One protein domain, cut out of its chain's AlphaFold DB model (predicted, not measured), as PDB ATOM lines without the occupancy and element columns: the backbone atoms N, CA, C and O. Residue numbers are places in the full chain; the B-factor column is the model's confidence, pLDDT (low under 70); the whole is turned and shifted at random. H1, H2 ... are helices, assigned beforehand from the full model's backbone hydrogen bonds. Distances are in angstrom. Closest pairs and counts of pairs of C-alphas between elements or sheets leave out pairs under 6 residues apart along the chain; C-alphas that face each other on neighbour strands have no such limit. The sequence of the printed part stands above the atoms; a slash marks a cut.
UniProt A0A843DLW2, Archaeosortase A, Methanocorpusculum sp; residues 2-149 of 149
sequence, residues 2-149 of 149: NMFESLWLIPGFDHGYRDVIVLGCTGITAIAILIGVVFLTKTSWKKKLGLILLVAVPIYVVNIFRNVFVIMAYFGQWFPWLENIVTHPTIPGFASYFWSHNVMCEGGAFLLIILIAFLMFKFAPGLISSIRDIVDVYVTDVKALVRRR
ATOM      1  N   ASN A   2     -51.521  16.505 -14.540       53.41
ATOM      2  CA  ASN A   2     -52.392  15.313 -14.508       53.41
ATOM      3  C   ASN A   2     -53.561  15.391 -13.503       53.41
ATOM      4  O   ASN A   2     -54.381  14.485 -13.434       53.41
ATOM      5  N   MET A   3     -53.641  16.460 -12.702       60.50
ATOM      6  CA  MET A   3     -54.718  16.641 -11.725       60.50
ATOM      7  C   MET A   3     -56.071  16.890 -12.409       60.50
ATOM      8  O   MET A   3     -57.091  16.396 -11.938       60.50
ATOM      9  N   PHE A   4     -56.081  17.611 -13.538       61.22
ATOM     10  CA  PHE A   4     -57.298  17.801 -14.331       61.22
ATOM     11  C   PHE A   4     -57.786  16.467 -14.896       61.22
ATOM     12  O   PHE A   4     -58.943  16.118 -14.692       61.22
ATOM     13  N   GLU A   5     -56.895  15.680 -15.501       63.00
ATOM     14  CA  GLU A   5     -57.220  14.349 -16.030       63.00
ATOM     15  C   GLU A   5     -57.697  13.381 -14.944       63.00
ATOM     16  O   GLU A   5     -58.701  12.702 -15.133       63.00
ATOM     17  N   SER A   6     -57.054  13.358 -13.770       65.12
ATOM     18  CA  SER A   6     -57.468  12.477 -12.669       65.12
ATOM     19  C   SER A   6     -58.867  12.785 -12.139       65.12
ATOM     20  O   SER A   6     -59.547  11.890 -11.650       65.12
ATOM     21  N   LEU A   7     -59.311  14.041 -12.245       67.31
ATOM     22  CA  LEU A   7     -60.653  14.438 -11.821       67.31
ATOM     23  C   LEU A   7     -61.732  14.014 -12.826       67.31
ATOM     24  O   LEU A   7     -62.877  13.833 -12.427       67.31
ATOM     25  N   TRP A   8     -61.371  13.842 -14.101       64.38
ATOM     26  CA  TRP A   8     -62.254  13.287 -15.132       64.38
ATOM     27  C   TRP A   8     -62.387  11.758 -15.050       64.38
ATOM     28  O   TRP A   8     -63.285  11.193 -15.660       64.38
ATOM     29  N   LEU A   9     -61.520  11.090 -14.280       67.19
ATOM     30  CA  LEU A   9     -61.550   9.642 -14.039       67.19
ATOM     31  C   LEU A   9     -62.348   9.250 -12.778       67.19
ATOM     32  O   LEU A   9     -62.390   8.071 -12.427       67.19
ATOM     33  N   ILE A  10     -62.958  10.212 -12.075       67.56
ATOM     34  CA  ILE A  10     -63.773   9.939 -10.882       67.56
ATOM     35  C   ILE A  10     -65.116   9.325 -11.327       67.56
ATOM     36  O   ILE A  10     -65.844   9.980 -12.076       67.56
ATOM     37  N   PRO A  11     -65.480   8.111 -10.868       56.84
ATOM     38  CA  PRO A  11     -66.735   7.456 -11.248       56.84
ATOM     39  C   PRO A  11     -67.968   8.297 -10.867       56.84
ATOM     40  O   PRO A  11     -68.047   8.770  -9.732       56.84
ATOM     41  N   GLY A  12     -68.935   8.452 -11.783       62.47
ATOM     42  CA  GLY A  12     -70.183   9.202 -11.566       62.47
ATOM     43  C   GLY A  12     -70.226  10.616 -12.170       62.47
ATOM     44  O   GLY A  12     -71.168  11.359 -11.899       62.47
ATOM     45  N   PHE A  13     -69.226  10.998 -12.973       60.66
ATOM     46  CA  PHE A  13     -69.121  12.290 -13.670       60.66
ATOM     47  C   PHE A  13     -69.084  12.142 -15.205       60.66
ATOM     48  O   PHE A  13     -68.335  12.817 -15.905       60.66
ATOM     49  N   ASP A  14     -69.900  11.235 -15.730       56.47
ATOM     50  CA  ASP A  14     -69.743  10.632 -17.055       56.47
ATOM     51  C   ASP A  14     -70.250  11.525 -18.207       56.47
ATOM     52  O   ASP A  14     -69.953  11.273 -19.379       56.47
ATOM     53  N   HIS A  15     -71.050  12.556 -17.909       55.66
ATOM     54  CA  HIS A  15     -71.808  13.303 -18.916       55.66
ATOM     55  C   HIS A  15     -71.811  14.815 -18.629       55.66
ATOM     56  O   HIS A  15     -72.693  15.323 -17.937       55.66
ATOM     57  N   GLY A  16     -70.836  15.559 -19.170       67.56
ATOM     58  CA  GLY A  16     -70.874  17.028 -19.172       67.56
ATOM     59  C   GLY A  16     -69.525  17.733 -19.341       67.56
ATOM     60  O   GLY A  16     -68.469  17.108 -19.389       67.56
ATOM     61  N   TYR A  17     -69.580  19.065 -19.414       72.19
ATOM     62  CA  TYR A  17     -68.416  19.950 -19.319       72.19
ATOM     63  C   TYR A  17     -68.112  20.242 -17.842       72.19
ATOM     64  O   TYR A  17     -69.025  20.447 -17.042       72.19
ATOM     65  N   ARG A  18     -66.832  20.272 -17.463       75.50
ATOM     66  CA  ARG A  18     -66.374  20.524 -16.091       75.50
ATOM     67  C   ARG A  18     -65.118  21.379 -16.099       75.50
ATOM     68  O   ARG A  18     -64.181  21.099 -16.838       75.50
ATOM     69  N   ASP A  19     -65.078  22.364 -15.213       74.44
ATOM     70  CA  ASP A  19     -63.885  23.174 -14.974       74.44
ATOM     71  C   ASP A  19     -63.574  23.251 -13.471       74.44
ATOM     72  O   ASP A  19     -64.473  23.158 -12.631       74.44
ATOM     73  N   VAL A  20     -62.291  23.372 -13.123       76.75
ATOM     74  CA  VAL A  20     -61.810  23.424 -11.734       76.75
ATOM     75  C   VAL A  20     -60.823  24.553 -11.559       76.75
ATOM     76  O   VAL A  20     -59.775  24.610 -12.200       76.75
ATOM     77  N   ILE A  21     -61.118  25.409 -10.587       80.62
ATOM     78  CA  ILE A  21     -60.238  26.508 -10.222       80.62
ATOM     79  C   ILE A  21     -59.129  25.970  -9.318       80.62
ATOM     80  O   ILE A  21     -59.352  25.608  -8.164       80.62
ATOM     81  N   VAL A  22     -57.915  25.935  -9.859       79.38
ATOM     82  CA  VAL A  22     -56.694  25.583  -9.128       79.38
ATOM     83  C   VAL A  22     -55.948  26.837  -8.683       79.38
ATOM     84  O   VAL A  22     -56.202  27.938  -9.171       79.38
ATOM     85  N   LEU A  23     -54.969  26.676  -7.791       75.06
ATOM     86  CA  LEU A  23     -54.204  27.790  -7.218       75.06
ATOM     87  C   LEU A  23     -53.527  28.685  -8.279       75.06
ATOM     88  O   LEU A  23     -53.436  29.894  -8.100       75.06
ATOM     89  N   GLY A  24     -53.109  28.118  -9.415       73.81
ATOM     90  CA  GLY A  24     -52.545  28.888 -10.534       73.81
ATOM     91  C   GLY A  24     -53.542  29.856 -11.189       73.81
ATOM     92  O   GLY A  24     -53.149  30.899 -11.702       73.81
ATOM     93  N   CYS A  25     -54.840  29.561 -11.106       79.69
ATOM     94  CA  CYS A  25     -55.920  30.353 -11.688       79.69
ATOM     95  C   CYS A  25     -56.448  31.435 -10.727       79.69
ATOM     96  O   CYS A  25     -57.238  32.289 -11.129       79.69
ATOM     97  N   THR A  26     -56.021  31.446  -9.460       84.12
ATOM     98  CA  THR A  26     -56.464  32.450  -8.471       84.12
ATOM     99  C   THR A  26     -55.599  33.710  -8.471       84.12
ATOM    100  O   THR A  26     -56.010  34.733  -7.935       84.12
ATOM    101  N   GLY A  27     -54.399  33.648  -9.064       85.75
ATOM    102  CA  GLY A  27     -53.458  34.774  -9.121       85.75
ATOM    103  C   GLY A  27     -52.711  34.995  -7.806       85.75
ATOM    104  O   GLY A  27     -51.864  35.885  -7.714       85.75
ATOM    105  N   ILE A  28     -52.968  34.158  -6.795       90.25
ATOM    106  CA  ILE A  28     -52.403  34.311  -5.454       90.25
ATOM    107  C   ILE A  28     -50.878  34.184  -5.451       90.25
ATOM    108  O   ILE A  28     -50.207  34.923  -4.737       90.25
ATOM    109  N   THR A  29     -50.317  33.312  -6.294       89.75
ATOM    110  CA  THR A  29     -48.864  33.148  -6.434       89.75
ATOM    111  C   THR A  29     -48.210  34.422  -6.961       89.75
ATOM    112  O   THR A  29     -47.197  34.857  -6.420       89.75
ATOM    113  N   ALA A  30     -48.809  35.060  -7.973       88.69
ATOM    114  CA  ALA A  30     -48.297  36.313  -8.520       88.69
ATOM    115  C   ALA A  30     -48.362  37.440  -7.479       88.69
ATOM    116  O   ALA A  30     -47.374  38.142  -7.265       88.69
ATOM    117  N   ILE A  31     -49.486  37.561  -6.765       91.81
ATOM    118  CA  ILE A  31     -49.646  38.540  -5.681       91.81
ATOM    119  C   ILE A  31     -48.599  38.306  -4.584       91.81
ATOM    120  O   ILE A  31     -47.923  39.250  -4.178       91.81
ATOM    121  N   ALA A  32     -48.407  37.062  -4.138       92.75
ATOM    122  CA  ALA A  32     -47.446  36.723  -3.091       92.75
ATOM    123  C   ALA A  32     -46.005  37.104  -3.472       92.75
ATOM    124  O   ALA A  32     -45.310  37.745  -2.681       92.75
ATOM    125  N   ILE A  33     -45.575  36.772  -4.696       90.62
ATOM    126  CA  ILE A  33     -44.234  37.109  -5.199       90.62
ATOM    127  C   ILE A  33     -44.038  38.626  -5.217       90.62
ATOM    128  O   ILE A  33     -43.044  39.134  -4.697       90.62
ATOM    129  N   LEU A  34     -44.990  39.371  -5.779       89.44
ATOM    130  CA  LEU A  34     -44.827  40.809  -5.969       89.44
ATOM    131  C   LEU A  34     -44.947  41.592  -4.660       89.44
ATOM    132  O   LEU A  34     -44.233  42.576  -4.475       89.44
ATOM    133  N   ILE A  35     -45.771  41.134  -3.714       91.06
ATOM    134  CA  ILE A  35     -45.756  41.657  -2.345       91.06
ATOM    135  C   ILE A  35     -44.363  41.459  -1.735       91.06
ATOM    136  O   ILE A  35     -43.796  42.419  -1.213       91.06
ATOM    137  N   GLY A  36     -43.770  40.266  -1.865       90.50
ATOM    138  CA  GLY A  36     -42.393  40.003  -1.432       90.50
ATOM    139  C   GLY A  36     -41.386  40.998  -2.021       90.50
ATOM    140  O   GLY A  36     -40.570  41.566  -1.295       90.50
ATOM    141  N   VAL A  37     -41.511  41.308  -3.314       88.19
ATOM    142  CA  VAL A  37     -40.690  42.323  -3.993       88.19
ATOM    143  C   VAL A  37     -40.910  43.725  -3.410       88.19
ATOM    144  O   VAL A  37     -39.943  44.450  -3.172       88.19
ATOM    145  N   VAL A  38     -42.151  44.122  -3.109       88.81
ATOM    146  CA  VAL A  38     -42.436  45.410  -2.451       88.81
ATOM    147  C   VAL A  38     -41.752  45.496  -1.084       88.81
ATOM    148  O   VAL A  38     -41.235  46.556  -0.719       88.81
ATOM    149  N   PHE A  39     -41.671  44.397  -0.333       88.44
ATOM    150  CA  PHE A  39     -41.009  44.386   0.971       88.44
ATOM    151  C   PHE A  39     -39.496  44.639   0.905       88.44
ATOM    152  O   PHE A  39     -38.976  45.255   1.839       88.44
ATOM    153  N   LEU A  40     -38.829  44.293  -0.205       85.94
ATOM    154  CA  LEU A  40     -37.399  44.567  -0.445       85.94
ATOM    155  C   LEU A  40     -37.072  46.061  -0.595       85.94
ATOM    156  O   LEU A  40     -35.910  46.470  -0.513       85.94
ATOM    157  N   THR A  41     -38.079  46.899  -0.832       83.56
ATOM    158  CA  THR A  41     -37.873  48.335  -1.014       83.56
ATOM    159  C   THR A  41     -37.700  49.047   0.335       83.56
ATOM    160  O   THR A  41     -38.479  48.866   1.280       83.56
ATOM    161  N   LYS A  42     -36.672  49.897   0.442       82.81
ATOM    162  CA  LYS A  42     -36.389  50.727   1.629       82.81
ATOM    163  C   LYS A  42     -37.274  51.985   1.625       82.81
ATOM    164  O   LYS A  42     -36.809  53.085   1.351       82.81
ATOM    165  N   THR A  43     -38.580  51.823   1.852       83.62
ATOM    166  CA  THR A  43     -39.572  52.925   1.820       83.62
ATOM    167  C   THR A  43     -40.489  52.906   3.046       83.62
ATOM    168  O   THR A  43     -40.518  51.926   3.793       83.62
ATOM    169  N   SER A  44     -41.233  53.995   3.271       90.75
ATOM    170  CA  SER A  44     -42.192  54.090   4.375       90.75
ATOM    171  C   SER A  44     -43.374  53.127   4.207       90.75
ATOM    172  O   SER A  44     -43.831  52.851   3.096       90.75
ATOM    173  N   TRP A  45     -43.937  52.667   5.326       89.81
ATOM    174  CA  TRP A  45     -45.079  51.745   5.341       89.81
ATOM    175  C   TRP A  45     -46.290  52.230   4.536       89.81
ATOM    176  O   TRP A  45     -46.923  51.434   3.848       89.81
ATOM    177  N   LYS A  46     -46.568  53.542   4.539       90.06
ATOM    178  CA  LYS A  46     -47.651  54.137   3.737       90.06
ATOM    179  C   LYS A  46     -47.440  53.923   2.234       90.06
ATOM    180  O   LYS A  46     -48.378  53.571   1.525       90.06
ATOM    181  N   LYS A  47     -46.204  54.089   1.751       87.19
ATOM    182  CA  LYS A  47     -45.849  53.851   0.344       87.19
ATOM    183  C   LYS A  47     -45.876  52.360   0.006       87.19
ATOM    184  O   LYS A  47     -46.378  52.002  -1.054       87.19
ATOM    185  N   LYS A  48     -45.416  51.492   0.916       89.88
ATOM    186  CA  LYS A  48     -45.500  50.030   0.741       89.88
ATOM    187  C   LYS A  48     -46.942  49.553   0.590       89.88
ATOM    188  O   LYS A  48     -47.223  48.804  -0.336       89.88
ATOM    189  N   LEU A  49     -47.859  50.022   1.438       92.81
ATOM    190  CA  LEU A  49     -49.272  49.654   1.338       92.81
ATOM    191  C   LEU A  49     -49.882  50.105   0.003       92.81
ATOM    192  O   LEU A  49     -50.585  49.330  -0.639       92.81
ATOM    193  N   GLY A  50     -49.548  51.318  -0.452       89.94
ATOM    194  CA  GLY A  50     -49.950  51.804  -1.774       89.94
ATOM    195  C   GLY A  50     -49.460  50.906  -2.914       89.94
ATOM    196  O   GLY A  50     -50.240  50.571  -3.798       89.94
ATOM    197  N   LEU A  51     -48.201  50.456  -2.869       87.62
ATOM    198  CA  LEU A  51     -47.637  49.531  -3.861       87.62
ATOM    199  C   LEU A  51     -48.276  48.135  -3.800       87.62
ATOM    200  O   LEU A  51     -48.539  47.543  -4.841       87.62
ATOM    201  N   ILE A  52     -48.561  47.619  -2.600       91.69
ATOM    202  CA  ILE A  52     -49.259  46.337  -2.428       91.69
ATOM    203  C   ILE A  52     -50.644  46.405  -3.067       91.69
ATOM    204  O   ILE A  52     -50.999  45.514  -3.831       91.69
ATOM    205  N   LEU A  53     -51.409  47.468  -2.810       91.56
ATOM    206  CA  LEU A  53     -52.739  47.641  -3.399       91.56
ATOM    207  C   LEU A  53     -52.673  47.842  -4.917       91.56
ATOM    208  O   LEU A  53     -53.466  47.239  -5.638       91.56
ATOM    209  N   LEU A  54     -51.699  48.622  -5.399       86.88
ATOM    210  CA  LEU A  54     -51.451  48.846  -6.826       86.88
ATOM    211  C   LEU A  54     -51.219  47.534  -7.585       86.88
ATOM    212  O   LEU A  54     -51.567  47.442  -8.754       86.88
ATOM    213  N   VAL A  55     -50.628  46.533  -6.936       88.81
ATOM    214  CA  VAL A  55     -50.324  45.242  -7.557       88.81
ATOM    215  C   VAL A  55     -51.430  44.217  -7.314       88.81
ATOM    216  O   VAL A  55     -51.898  43.574  -8.251       88.81
ATOM    217  N   ALA A  56     -51.865  44.055  -6.065       91.25
ATOM    218  CA  ALA A  56     -52.795  43.002  -5.679       91.25
ATOM    219  C   ALA A  56     -54.181  43.192  -6.303       91.25
ATOM    220  O   ALA A  56     -54.762  42.225  -6.792       91.25
ATOM    221  N   VAL A  57     -54.697  44.427  -6.320       91.56
ATOM    222  CA  VAL A  57     -56.058  44.697  -6.804       91.56
ATOM    223  C   VAL A  57     -56.185  44.430  -8.308       91.56
ATOM    224  O   VAL A  57     -57.070  43.658  -8.677       91.56
ATOM    225  N   PRO A  58     -55.318  44.965  -9.193       89.38
ATOM    226  CA  PRO A  58     -55.438  44.689 -10.622       89.38
ATOM    227  C   PRO A  58     -55.255  43.212 -10.963       89.38
ATOM    228  O   PRO A  58     -56.016  42.686 -11.770       89.38
ATOM    229  N   ILE A  59     -54.299  42.525 -10.325       90.38
ATOM    230  CA  ILE A  59     -54.087  41.089 -10.559       90.38
ATOM    231  C   ILE A  59     -55.330  40.299 -10.163       90.38
ATOM    232  O   ILE A  59     -55.798  39.475 -10.939       90.38
ATOM    233  N   TYR A  60     -55.900  40.578  -8.989       91.25
ATOM    234  CA  TYR A  60     -57.107  39.902  -8.528       91.25
ATOM    235  C   TYR A  60     -58.286  40.102  -9.493       91.25
ATOM    236  O   TYR A  60     -58.950  39.135  -9.868       91.25
ATOM    237  N   VAL A  61     -58.509  41.338  -9.951       91.75
ATOM    238  CA  VAL A  61     -59.582  41.661 -10.906       91.75
ATOM    239  C   VAL A  61     -59.377  40.938 -12.237       91.75
ATOM    240  O   VAL A  61     -60.308  40.305 -12.739       91.75
ATOM    241  N   VAL A  62     -58.163  40.979 -12.796       91.12
ATOM    242  CA  VAL A  62     -57.859  40.280 -14.054       91.12
ATOM    243  C   VAL A  62     -58.006  38.768 -13.890       91.12
ATOM    244  O   VAL A  62     -58.512  38.108 -14.795       91.12
ATOM    245  N   ASN A  63     -57.647  38.206 -12.735       91.12
ATOM    246  CA  ASN A  63     -57.814  36.779 -12.475       91.12
ATOM    247  C   ASN A  63     -59.281  36.348 -12.380       91.12
ATOM    248  O   ASN A  63     -59.625  35.287 -12.900       91.12
ATOM    249  N   ILE A  64     -60.160  37.163 -11.784       92.25
ATOM    250  CA  ILE A  64     -61.608  36.904 -11.827       92.25
ATOM    251  C   ILE A  64     -62.089  36.896 -13.275       92.25
ATOM    252  O   ILE A  64     -62.733  35.935 -13.694       92.25
ATOM    253  N   PHE A  65     -61.750  37.935 -14.044       92.81
ATOM    254  CA  PHE A  65     -62.147  38.033 -15.447       92.81
ATOM    255  C   PHE A  65     -61.677  36.817 -16.246       92.81
ATOM    256  O   PHE A  65     -62.459  36.211 -16.970       92.81
ATOM    257  N   ARG A  66     -60.422  36.412 -16.054       91.88
ATOM    258  CA  ARG A  66     -59.818  35.246 -16.693       91.88
ATOM    259  C   ARG A  66     -60.576  33.957 -16.381       91.88
ATOM    260  O   ARG A  66     -60.842  33.184 -17.294       91.88
ATOM    261  N   ASN A  67     -60.944  33.727 -15.122       92.25
ATOM    262  CA  ASN A  67     -61.693  32.528 -14.740       92.25
ATOM    263  C   ASN A  67     -63.101  32.531 -15.336       92.25
ATOM    264  O   ASN A  67     -63.508  31.539 -15.929       92.25
ATOM    265  N   VAL A  68     -63.818  33.654 -15.242       93.62
ATOM    266  CA  VAL A  68     -65.160  33.781 -15.832       93.62
ATOM    267  C   VAL A  68     -65.103  33.587 -17.346       93.62
ATOM    268  O   VAL A  68     -65.910  32.845 -17.895       93.62
ATOM    269  N   PHE A  69     -64.135  34.204 -18.018       94.31
ATOM    270  CA  PHE A  69     -63.963  34.095 -19.462       94.31
ATOM    271  C   PHE A  69     -63.710  32.652 -19.907       94.31
ATOM    272  O   PHE A  69     -64.398  32.175 -20.804       94.31
ATOM    273  N   VAL A  70     -62.774  31.942 -19.265       91.38
ATOM    274  CA  VAL A  70     -62.460  30.544 -19.609       91.38
ATOM    275  C   VAL A  70     -63.660  29.632 -19.358       91.38
ATOM    276  O   VAL A  70     -64.003  28.840 -20.232       91.38
ATOM    277  N   ILE A  71     -64.348  29.785 -18.220       90.69
ATOM    278  CA  ILE A  71     -65.552  29.005 -17.903       90.69
ATOM    279  C   ILE A  71     -66.626  29.246 -18.970       90.69
ATOM    280  O   ILE A  71     -67.129  28.301 -19.569       90.69
ATOM    281  N   MET A  72     -66.954  30.505 -19.263       93.06
ATOM    282  CA  MET A  72     -67.995  30.829 -20.241       93.06
ATOM    283  C   MET A  72     -67.631  30.357 -21.652       93.06
ATOM    284  O   MET A  72     -68.481  29.795 -22.340       93.06
ATOM    285  N   ALA A  73     -66.373  30.522 -22.064       92.31
ATOM    286  CA  ALA A  73     -65.897  30.064 -23.364       92.31
ATOM    287  C   ALA A  73     -65.921  28.534 -23.483       92.31
ATOM    288  O   ALA A  73     -66.279  28.014 -24.539       92.31
ATOM    289  N   TYR A  74     -65.575  27.817 -22.410       89.00
ATOM    290  CA  TYR A  74     -65.588  26.360 -22.384       89.00
ATOM    291  C   TYR A  74     -67.013  25.796 -22.362       89.00
ATOM    292  O   TYR A  74     -67.359  24.986 -23.212       89.00
ATOM    293  N   PHE A  75     -67.889  26.250 -21.465       88.00
ATOM    294  CA  PHE A  75     -69.270  25.749 -21.418       88.00
ATOM    295  C   PHE A  75     -70.103  26.197 -22.622       88.00
ATOM    296  O   PHE A  75     -70.932  25.440 -23.121       88.00
ATOM    297  N   GLY A  76     -69.877  27.420 -23.102       89.25
ATOM    298  CA  GLY A  76     -70.567  27.978 -24.262       89.25
ATOM    299  C   GLY A  76     -69.984  27.549 -25.605       89.25
ATOM    300  O   GLY A  76     -70.554  27.917 -26.627       89.25
ATOM    301  N   GLN A  77     -68.862  26.820 -25.614       90.56
ATOM    302  CA  GLN A  77     -68.141  26.419 -26.825       90.56
ATOM    303  C   GLN A  77     -67.921  27.597 -27.791       90.56
ATOM    304  O   GLN A  77     -68.285  27.547 -28.961       90.56
ATOM    305  N   TRP A  78     -67.362  28.700 -27.280       92.06
ATOM    306  CA  TRP A  78     -67.191  29.934 -28.061       92.06
ATOM    307  C   TRP A  78     -66.114  29.818 -29.144       92.06
ATOM    308  O   TRP A  78     -66.174  30.535 -30.144       92.06
ATOM    309  N   PHE A  79     -65.131  28.934 -28.952       92.31
ATOM    310  CA  PHE A  79     -63.960  28.813 -29.824       92.31
ATOM    311  C   PHE A  79     -63.697  27.352 -30.239       92.31
ATOM    312  O   PHE A  79     -62.627  26.818 -29.935       92.31
ATOM    313  N   PRO A  80     -64.630  26.695 -30.958       88.88
ATOM    314  CA  PRO A  80     -64.474  25.329 -31.464       88.88
ATOM    315  C   PRO A  80     -63.554  25.312 -32.698       88.88
ATOM    316  O   PRO A  80     -63.892  24.834 -33.779       88.88
ATOM    317  N   TRP A  81     -62.396  25.958 -32.591       89.88
ATOM    318  CA  TRP A  81     -61.474  26.152 -33.700       89.88
ATOM    319  C   TRP A  81     -60.421  25.058 -33.711       89.88
ATOM    320  O   TRP A  81     -59.823  24.749 -32.681       89.88
ATOM    321  N   LEU A  82     -60.133  24.541 -34.908       86.94
ATOM    322  CA  LEU A  82     -59.082  23.546 -35.131       86.94
ATOM    323  C   LEU A  82     -59.238  22.301 -34.244       86.94
ATOM    324  O   LEU A  82     -58.240  21.710 -33.834       86.94
ATOM    325  N   GLU A  83     -60.480  21.880 -33.986       82.75
ATOM    326  CA  GLU A  83     -60.784  20.711 -33.150       82.75
ATOM    327  C   GLU A  83     -60.004  19.482 -33.600       82.75
ATOM    328  O   GLU A  83     -59.390  18.831 -32.775       82.75
ATOM    329  N   ASN A  84     -59.894  19.250 -34.909       81.56
ATOM    330  CA  ASN A  84     -59.157  18.130 -35.510       81.56
ATOM    331  C   ASN A  84     -57.682  18.030 -35.066       81.56
ATOM    332  O   ASN A  84     -57.088  16.958 -35.144       81.56
ATOM    333  N   ILE A  85     -57.077  19.154 -34.670       82.75
ATOM    334  CA  ILE A  85     -55.663  19.271 -34.283       82.75
ATOM    335  C   ILE A  85     -55.541  19.403 -32.763       82.75
ATOM    336  O   ILE A  85     -54.623  18.859 -32.155       82.75
ATOM    337  N   VAL A  86     -56.477  20.124 -32.150       81.06
ATOM    338  CA  VAL A  86     -56.510  20.442 -30.725       81.06
ATOM    339  C   VAL A  86     -57.618  19.618 -30.061       81.06
ATOM    340  O   VAL A  86     -58.586  20.155 -29.519       81.06
ATOM    341  N   THR A  87     -57.495  18.290 -30.136       77.62
ATOM    342  CA  THR A  87     -58.369  17.359 -29.405       77.62
ATOM    343  C   THR A  87     -57.731  16.931 -28.088       77.62
ATOM    344  O   THR A  87     -56.508  16.880 -27.950       77.62
ATOM    345  N   HIS A  88     -58.574  16.569 -27.121       78.50
ATOM    346  CA  HIS A  88     -58.151  15.808 -25.952       78.50
ATOM    347  C   HIS A  88     -58.911  14.480 -25.929       78.50
ATOM    348  O   HIS A  88     -60.131  14.496 -26.100       78.50
ATOM    349  N   PRO A  89     -58.246  13.337 -25.690       72.50
ATOM    350  CA  PRO A  89     -58.880  12.018 -25.778       72.50
ATOM    351  C   PRO A  89     -60.008  11.798 -24.759       72.50
ATOM    352  O   PRO A  89     -60.879  10.962 -24.973       72.50
ATOM    353  N   THR A  90     -59.992  12.537 -23.651       72.12
ATOM    354  CA  THR A  90     -60.900  12.342 -22.508       72.12
ATOM    355  C   THR A  90     -61.766  13.554 -22.173       72.12
ATOM    356  O   THR A  90     -62.657  13.431 -21.340       72.12
ATOM    357  N   ILE A  91     -61.522  14.722 -22.782       76.44
ATOM    358  CA  ILE A  91     -62.191  15.974 -22.394       76.44
ATOM    359  C   ILE A  91     -63.062  16.469 -23.555       76.44
ATOM    360  O   ILE A  91     -62.521  16.871 -24.590       76.44
ATOM    361  N   PRO A  92     -64.399  16.486 -23.404       76.75
ATOM    362  CA  PRO A  92     -65.290  16.998 -24.437       76.75
ATOM    363  C   PRO A  92     -65.124  18.515 -24.599       76.75
ATOM    364  O   PRO A  92     -64.946  19.243 -23.616       76.75
ATOM    365  N   GLY A  93     -65.182  18.997 -25.847       78.38
ATOM    366  CA  GLY A  93     -65.122  20.429 -26.181       78.38
ATOM    367  C   GLY A  93     -63.824  21.129 -25.763       78.38
ATOM    368  O   GLY A  93     -63.827  22.320 -25.441       78.38
ATOM    369  N   PHE A  94     -62.715  20.382 -25.723       85.56
ATOM    370  CA  PHE A  94     -61.415  20.863 -25.251       85.56
ATOM    371  C   PHE A  94     -60.848  22.026 -26.076       85.56
ATOM    372  O   PHE A  94     -60.152  22.873 -25.519       85.56
ATOM    373  N   ALA A  95     -61.162  22.118 -27.371       90.12
ATOM    374  CA  ALA A  95     -60.648  23.187 -28.227       90.12
ATOM    375  C   ALA A  95     -60.987  24.585 -27.680       90.12
ATOM    376  O   ALA A  95     -60.103  25.436 -27.566       90.12
ATOM    377  N   SER A  96     -62.229  24.799 -27.233       89.62
ATOM    378  CA  SER A  96     -62.656  26.078 -26.653       89.62
ATOM    379  C   SER A  96     -61.907  26.420 -25.360       89.62
ATOM    380  O   SER A  96     -61.548  27.581 -25.133       89.62
ATOM    381  N   TYR A  97     -61.617  25.415 -24.526       88.62
ATOM    382  CA  TYR A  97     -60.761  25.584 -23.348       88.62
ATOM    383  C   TYR A  97     -59.333  25.954 -23.759       88.62
ATOM    384  O   TYR A  97     -58.793  26.931 -23.253       88.62
ATOM    385  N   PHE A  98     -58.738  25.238 -24.713       90.25
ATOM    386  CA  PHE A  98     -57.368  25.486 -25.160       90.25
ATOM    387  C   PHE A  98     -57.175  26.921 -25.666       90.25
ATOM    388  O   PHE A  98     -56.258  27.616 -25.228       90.25
ATOM    389  N   TRP A  99     -58.054  27.397 -26.551       92.94
ATOM    390  CA  TRP A  99     -57.937  28.745 -27.108       92.94
ATOM    391  C   TRP A  99     -58.140  29.829 -26.054       92.94
ATOM    392  O   TRP A  99     -57.355  30.778 -25.984       92.94
ATOM    393  N   SER A 100     -59.157  29.685 -25.203       93.06
ATOM    394  CA  SER A 100     -59.435  30.674 -24.160       93.06
ATOM    395  C   SER A 100     -58.343  30.695 -23.086       93.06
ATOM    396  O   SER A 100     -57.817  31.758 -22.766       93.06
ATOM    397  N   HIS A 101     -57.953  29.533 -22.563       89.50
ATOM    398  CA  HIS A 101     -57.014  29.399 -21.455       89.50
ATOM    399  C   HIS A 101     -55.551  29.544 -21.900       89.50
ATOM    400  O   HIS A 101     -54.870  30.470 -21.456       89.50
ATOM    401  N   ASN A 102     -55.073  28.650 -22.772       89.12
ATOM    402  CA  ASN A 102     -53.647  28.496 -23.087       89.12
ATOM    403  C   ASN A 102     -53.136  29.533 -24.086       89.12
ATOM    404  O   ASN A 102     -51.943  29.804 -24.137       89.12
ATOM    405  N   VAL A 103     -54.019  30.100 -24.907       92.88
ATOM    406  CA  VAL A 103     -53.607  31.077 -25.922       92.88
ATOM    407  C   VAL A 103     -53.963  32.485 -25.471       92.88
ATOM    408  O   VAL A 103     -53.077  33.308 -25.247       92.88
ATOM    409  N   MET A 104     -55.254  32.777 -25.299       93.94
ATOM    410  CA  MET A 104     -55.707  34.138 -25.010       93.94
ATOM    411  C   MET A 104     -55.347  34.576 -23.589       93.94
ATOM    412  O   MET A 104     -54.721  35.620 -23.402       93.94
ATOM    413  N   CYS A 105     -55.722  33.793 -22.576       92.06
ATOM    414  CA  CYS A 105     -55.501  34.175 -21.187       92.06
ATOM    415  C   CYS A 105     -54.037  34.069 -20.759       92.06
ATOM    416  O   CYS A 105     -53.566  34.966 -20.065       92.06
ATOM    417  N   GLU A 106     -53.308  33.027 -21.161       89.75
ATOM    418  CA  GLU A 106     -51.864  32.950 -20.897       89.75
ATOM    419  C   GLU A 106     -51.090  34.047 -21.638       89.75
ATOM    420  O   GLU A 106     -50.255  34.716 -21.026       89.75
ATOM    421  N   GLY A 107     -51.424  34.323 -22.904       92.31
ATOM    422  CA  GLY A 107     -50.843  35.443 -23.647       92.31
ATOM    423  C   GLY A 107     -51.131  36.795 -22.984       92.31
ATOM    424  O   GLY A 107     -50.226  37.609 -22.788       92.31
ATOM    425  N   GLY A 108     -52.375  37.019 -22.557       90.69
ATOM    426  CA  GLY A 108     -52.770  38.219 -21.821       90.69
ATOM    427  C   GLY A 108     -52.067  38.354 -20.466       90.69
ATOM    428  O   GLY A 108     -51.595  39.437 -20.121       90.69
ATOM    429  N   ALA A 109     -51.937  37.260 -19.713       87.12
ATOM    430  CA  ALA A 109     -51.241  37.244 -18.429       87.12
ATOM    431  C   ALA A 109     -49.744  37.552 -18.583       87.12
ATOM    432  O   ALA A 109     -49.188  38.307 -17.786       87.12
ATOM    433  N   PHE A 110     -49.101  37.031 -19.629       89.69
ATOM    434  CA  PHE A 110     -47.710  37.349 -19.945       89.69
ATOM    435  C   PHE A 110     -47.509  38.853 -20.185       89.69
ATOM    436  O   PHE A 110     -46.633  39.470 -19.573       89.69
ATOM    437  N   LEU A 111     -48.368  39.471 -21.004       91.38
ATOM    438  CA  LEU A 111     -48.335  40.917 -21.244       91.38
ATOM    439  C   LEU A 111     -48.593  41.723 -19.964       91.38
ATOM    440  O   LEU A 111     -47.914  42.722 -19.715       91.38
ATOM    441  N   LEU A 112     -49.531  41.277 -19.124       86.19
ATOM    442  CA  LEU A 112     -49.820  41.914 -17.842       86.19
ATOM    443  C   LEU A 112     -48.600  41.896 -16.912       86.19
ATOM    444  O   LEU A 112     -48.308  42.905 -16.278       86.19
ATOM    445  N   ILE A 113     -47.867  40.783 -16.841       85.00
ATOM    446  CA  ILE A 113     -46.662  40.684 -16.008       85.00
ATOM    447  C   ILE A 113     -45.588  41.668 -16.483       85.00
ATOM    448  O   ILE A 113     -44.995  42.354 -15.650       85.00
ATOM    449  N   ILE A 114     -45.372  41.802 -17.797       90.19
ATOM    450  CA  ILE A 114     -44.438  42.795 -18.357       90.19
ATOM    451  C   ILE A 114     -44.860  44.215 -17.960       90.19
ATOM    452  O   ILE A 114     -44.035  45.005 -17.493       90.19
ATOM    453  N   LEU A 115     -46.150  44.531 -18.103       89.56
ATOM    454  CA  LEU A 115     -46.697  45.832 -17.732       89.56
ATOM    455  C   LEU A 115     -46.502  46.119 -16.238       89.56
ATOM    456  O   LEU A 115     -46.016  47.189 -15.876       89.56
ATOM    457  N   ILE A 116     -46.841  45.168 -15.366       84.62
ATOM    458  CA  ILE A 116     -46.694  45.323 -13.914       84.62
ATOM    459  C   ILE A 116     -45.221  45.482 -13.538       84.62
ATOM    460  O   ILE A 116     -44.899  46.381 -12.764       84.62
ATOM    461  N   ALA A 117     -44.317  44.685 -14.111       84.25
ATOM    462  CA  ALA A 117     -42.882  44.816 -13.872       84.25
ATOM    463  C   ALA A 117     -42.371  46.216 -14.250       84.25
ATOM    464  O   ALA A 117     -41.670  46.859 -13.466       84.25
ATOM    465  N   PHE A 118     -42.787  46.738 -15.409       88.50
ATOM    466  CA  PHE A 118     -42.463  48.099 -15.831       88.50
ATOM    467  C   PHE A 118     -43.000  49.159 -14.855       88.50
ATOM    468  O   PHE A 118     -42.260  50.052 -14.433       88.50
ATOM    469  N   LEU A 119     -44.270  49.053 -14.451       86.62
ATOM    470  CA  LEU A 119     -44.878  49.976 -13.487       86.62
ATOM    471  C   LEU A 119     -44.167  49.918 -12.130       86.62
ATOM    472  O   LEU A 119     -43.924  50.959 -11.521       86.62
ATOM    473  N   MET A 120     -43.774  48.731 -11.673       81.69
ATOM    474  CA  MET A 120     -43.036  48.567 -10.424       81.69
ATOM    475  C   MET A 120     -41.685  49.277 -10.461       81.69
ATOM    476  O   MET A 120     -41.379  50.017  -9.528       81.69
ATOM    477  N   PHE A 121     -40.903  49.137 -11.536       84.44
ATOM    478  CA  PHE A 121     -39.640  49.873 -11.665       84.44
ATOM    479  C   PHE A 121     -39.849  51.388 -11.727       84.44
ATOM    480  O   PHE A 121     -39.065  52.140 -11.149       84.44
ATOM    481  N   LYS A 122     -40.934  51.842 -12.365       85.44
ATOM    482  CA  LYS A 122     -41.279  53.265 -12.454       85.44
ATOM    483  C   LYS A 122     -41.682  53.867 -11.103       85.44
ATOM    484  O   LYS A 122     -41.257  54.973 -10.782       85.44
ATOM    485  N   PHE A 123     -42.501  53.171 -10.314       83.19
ATOM    486  CA  PHE A 123     -43.021  53.689  -9.041       83.19
ATOM    487  C   PHE A 123     -42.122  53.398  -7.835       83.19
ATOM    488  O   PHE A 123     -42.187  54.113  -6.833       83.19
ATOM    489  N   ALA A 124     -41.268  52.380  -7.920       81.75
ATOM    490  CA  ALA A 124     -40.328  52.005  -6.874       81.75
ATOM    491  C   ALA A 124     -38.887  51.968  -7.416       81.75
ATOM    492  O   ALA A 124     -38.281  50.898  -7.469       81.75
ATOM    493  N   PRO A 125     -38.277  53.123  -7.755       77.88
ATOM    494  CA  PRO A 125     -36.899  53.164  -8.256       77.88
ATOM    495  C   PRO A 125     -35.889  52.574  -7.257       77.88
ATOM    496  O   PRO A 125     -34.885  51.992  -7.658       77.88
ATOM    497  N   GLY A 126     -36.189  52.630  -5.953       78.75
ATOM    498  CA  GLY A 126     -35.384  51.988  -4.909       78.75
ATOM    499  C   GLY A 126     -35.322  50.456  -5.000       78.75
ATOM    500  O   GLY A 126     -34.476  49.841  -4.357       78.75
ATOM    501  N   LEU A 127     -36.181  49.821  -5.804       79.81
ATOM    502  CA  LEU A 127     -36.086  48.391  -6.086       79.81
ATOM    503  C   LEU A 127     -34.837  48.065  -6.914       79.81
ATOM    504  O   LEU A 127     -34.179  47.063  -6.652       79.81
ATOM    505  N   ILE A 128     -34.474  48.931  -7.866       80.06
ATOM    506  CA  ILE A 128     -33.299  48.740  -8.727       80.06
ATOM    507  C   ILE A 128     -32.022  48.736  -7.883       80.06
ATOM    508  O   ILE A 128     -31.150  47.897  -8.100       80.06
ATOM    509  N   SER A 129     -31.925  49.632  -6.894       81.81
ATOM    510  CA  SER A 129     -30.797  49.632  -5.959       81.81
ATOM    511  C   SER A 129     -30.767  48.366  -5.105       81.81
ATOM    512  O   SER A 129     -29.723  47.737  -5.023       81.81
ATOM    513  N   SER A 130     -31.906  47.928  -4.545       83.62
ATOM    514  CA  SER A 130     -31.945  46.696  -3.742       83.62
ATOM    515  C   SER A 130     -31.561  45.453  -4.556       83.62
ATOM    516  O   SER A 130     -30.866  44.580  -4.049       83.62
ATOM    517  N   ILE A 131     -31.993  45.363  -5.819       84.50
ATOM    518  CA  ILE A 131     -31.615  44.257  -6.712       84.50
ATOM    519  C   ILE A 131     -30.113  44.297  -7.002       84.50
ATOM    520  O   ILE A 131     -29.468  43.253  -6.967       84.50
ATOM    521  N   ARG A 132     -29.548  45.483  -7.262       85.19
ATOM    522  CA  ARG A 132     -28.108  45.648  -7.496       85.19
ATOM    523  C   ARG A 132     -27.288  45.179  -6.298       85.19
ATOM    524  O   ARG A 132     -26.382  44.381  -6.496       85.19
ATOM    525  N   ASP A 133     -27.667  45.585  -5.087       86.88
ATOM    526  CA  ASP A 133     -26.992  45.165  -3.852       86.88
ATOM    527  C   ASP A 133     -26.955  43.630  -3.732       86.88
ATOM    528  O   ASP A 133     -25.926  43.044  -3.407       86.88
ATOM    529  N   ILE A 134     -28.072  42.962  -4.044       86.69
ATOM    530  CA  ILE A 134     -28.167  41.496  -4.016       86.69
ATOM    531  C   ILE A 134     -27.265  40.873  -5.088       86.69
ATOM    532  O   ILE A 134     -26.504  39.953  -4.795       86.69
ATOM    533  N   VAL A 135     -27.338  41.366  -6.326       90.56
ATOM    534  CA  VAL A 135     -26.525  40.860  -7.440       90.56
ATOM    535  C   VAL A 135     -25.036  41.013  -7.140       90.56
ATOM    536  O   VAL A 135     -24.275  40.081  -7.386       90.56
ATOM    537  N   ASP A 136     -24.621  42.140  -6.569       92.31
ATOM    538  CA  ASP A 136     -23.220  42.408  -6.254       92.31
ATOM    539  C   ASP A 136     -22.670  41.421  -5.214       92.31
ATOM    540  O   ASP A 136     -21.538  40.952  -5.364       92.31
ATOM    541  N   VAL A 137     -23.474  41.019  -4.220       92.38
ATOM    542  CA  VAL A 137     -23.106  39.958  -3.262       92.38
ATOM    543  C   VAL A 137     -22.897  38.626  -3.986       92.38
ATOM    544  O   VAL A 137     -21.820  38.041  -3.884       92.38
ATOM    545  N   TYR A 138     -23.864  38.186  -4.799       91.94
ATOM    546  CA  TYR A 138     -23.749  36.918  -5.533       91.94
ATOM    547  C   TYR A 138     -22.567  36.905  -6.505       91.94
ATOM    548  O   TYR A 138     -21.836  35.920  -6.593       91.94
ATOM    549  N   VAL A 139     -22.349  37.999  -7.237       93.50
ATOM    550  CA  VAL A 139     -21.215  38.124  -8.161       93.50
ATOM    551  C   VAL A 139     -19.893  38.071  -7.399       93.50
ATOM    552  O   VAL A 139     -18.937  37.459  -7.880       93.50
ATOM    553  N   THR A 140     -19.825  38.691  -6.221       92.88
ATOM    554  CA  THR A 140     -18.628  38.670  -5.371       92.88
ATOM    555  C   THR A 140     -18.338  37.259  -4.865       92.88
ATOM    556  O   THR A 140     -17.199  36.802  -4.987       92.88
ATOM    557  N   ASP A 141     -19.356  36.534  -4.404       92.25
ATOM    558  CA  ASP A 141     -19.226  35.152  -3.929       92.25
ATOM    559  C   ASP A 141     -18.801  34.197  -5.051       92.25
ATOM    560  O   ASP A 141     -17.876  33.398  -4.886       92.25
ATOM    561  N   VAL A 142     -19.407  34.324  -6.238       92.81
ATOM    562  CA  VAL A 142     -19.026  33.536  -7.420       92.81
ATOM    563  C   VAL A 142     -17.576  33.817  -7.813       92.81
ATOM    564  O   VAL A 142     -16.809  32.881  -8.049       92.81
ATOM    565  N   LYS A 143     -17.155  35.088  -7.835       92.69
ATOM    566  CA  LYS A 143     -15.757  35.453  -8.114       92.69
ATOM    567  C   LYS A 143     -14.805  34.881  -7.065       92.69
ATOM    568  O   LYS A 143     -13.731  34.412  -7.431       92.69
ATOM    569  N   ALA A 144     -15.181  34.892  -5.787       90.25
ATOM    570  CA  ALA A 144     -14.370  34.331  -4.711       90.25
ATOM    571  C   ALA A 144     -14.209  32.806  -4.833       90.25
ATOM    572  O   ALA A 144     -13.118  32.291  -4.595       90.25
ATOM    573  N   LEU A 145     -15.257  32.090  -5.254       91.12
ATOM    574  CA  LEU A 145     -15.201  30.648  -5.516       91.12
ATOM    575  C   LEU A 145     -14.327  30.312  -6.727       91.12
ATOM    576  O   LEU A 145     -13.503  29.405  -6.651       91.12
ATOM    577  N   VAL A 146     -14.464  31.064  -7.824       92.69
ATOM    578  CA  VAL A 146     -13.658  30.860  -9.039       92.69
ATOM    579  C   VAL A 146     -12.176  31.136  -8.777       92.69
ATOM    580  O   VAL A 146     -11.334  30.404  -9.274       92.69
ATOM    581  N   ARG A 147     -11.846  32.149  -7.965       86.19
ATOM    582  CA  ARG A 147     -10.458  32.540  -7.648       86.19
ATOM    583  C   ARG A 147      -9.765  31.635  -6.615       86.19
ATOM    584  O   ARG A 147      -8.578  31.813  -6.368       86.19
ATOM    585  N   ARG A 148     -10.506  30.725  -5.969       67.75
ATOM    586  CA  ARG A 148      -9.978  29.698  -5.046       67.75
ATOM    587  C   ARG A 148      -9.639  28.372  -5.746       67.75
ATOM    588  O   ARG A 148      -9.156  27.461  -5.077       67.75
ATOM    589  N   ARG A 149      -9.898  28.262  -7.051       52.84
ATOM    590  CA  ARG A 149      -9.378  27.216  -7.941       52.84
ATOM    591  C   ARG A 149      -8.196  27.758  -8.730       52.84
ATOM    592  O   ARG A 149      -7.326  26.926  -9.054       52.84
TER     593      ARG A 149
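Overview. This is residues 2 to 149 of the 149 residues of the protein "Archaeosortase A" of Methanocorpusculum sp (UniProt A0A843DLW2). Two long helices, H4 and H5, run side by side in opposite ways as a helical hairpin, with H3 and the short H2 packed on H4; from one end of this body H6 turns off at nearly a right angle, and its residues 132 to 146 stick out as a free arm. H1 sits by itself towards the other end, touching no helix. The 148 printed residues hold six named helices, H1 to H6 in chain order, and no named strand: all helix. The whole is loose, with a radius of gyration of the C-alphas of 21.3 A and spans of 60 by 47 by 29 A.

Along the chain. H4, residues 45 to 75, is the longest at 44.5 A, from C-alpha 45 at (-45.079, 51.745, 5.341). H5, residues 94 to 123, measures 41.0 A. H3 is residues 28 to 39, 16.5 A, and H2 residues 23 to 26, 5.3 A. H6, residues 126 to 146, measures 30.6 A and ends at (-13.658, 30.860, -9.039). H1, residues 2 to 8, measures 10.1 A.

Arrangement. The hub is H4, which touches H2, H3 and H5. H4 and H5 form a hairpin at a shallow tilt of 13 degrees, their closest C-alphas those of Tyr 74 and Tyr 97, 5.0 A apart. H3 and H4 form another, at 15 degrees; H4 touches H3 with residues 48 to 60 alone, closest at the C-alphas of Ile 31 and Ala 56, 5.5 A. H6 is about perpendicular to H5, at 84 degrees, and close but not clearly touching: the closest C-alphas, Phe 121 and Leu 127, are 6.8 A apart. Every O i to N i+4 pair is within hydrogen-bond range in H1, H3 and H6, against 26 of 27 in H4 and 22 of 26 in H5; H2 is too short for such a pair.

Size, cuts and confidence. The C-alphas farthest apart, of His 15 and Arg 148, are 65.5 A apart. The printed part has no cut; the links H1 to H2 and H4 to H5 are long. Residues 2 to 16 and 148 to 149 have pLDDT under 70.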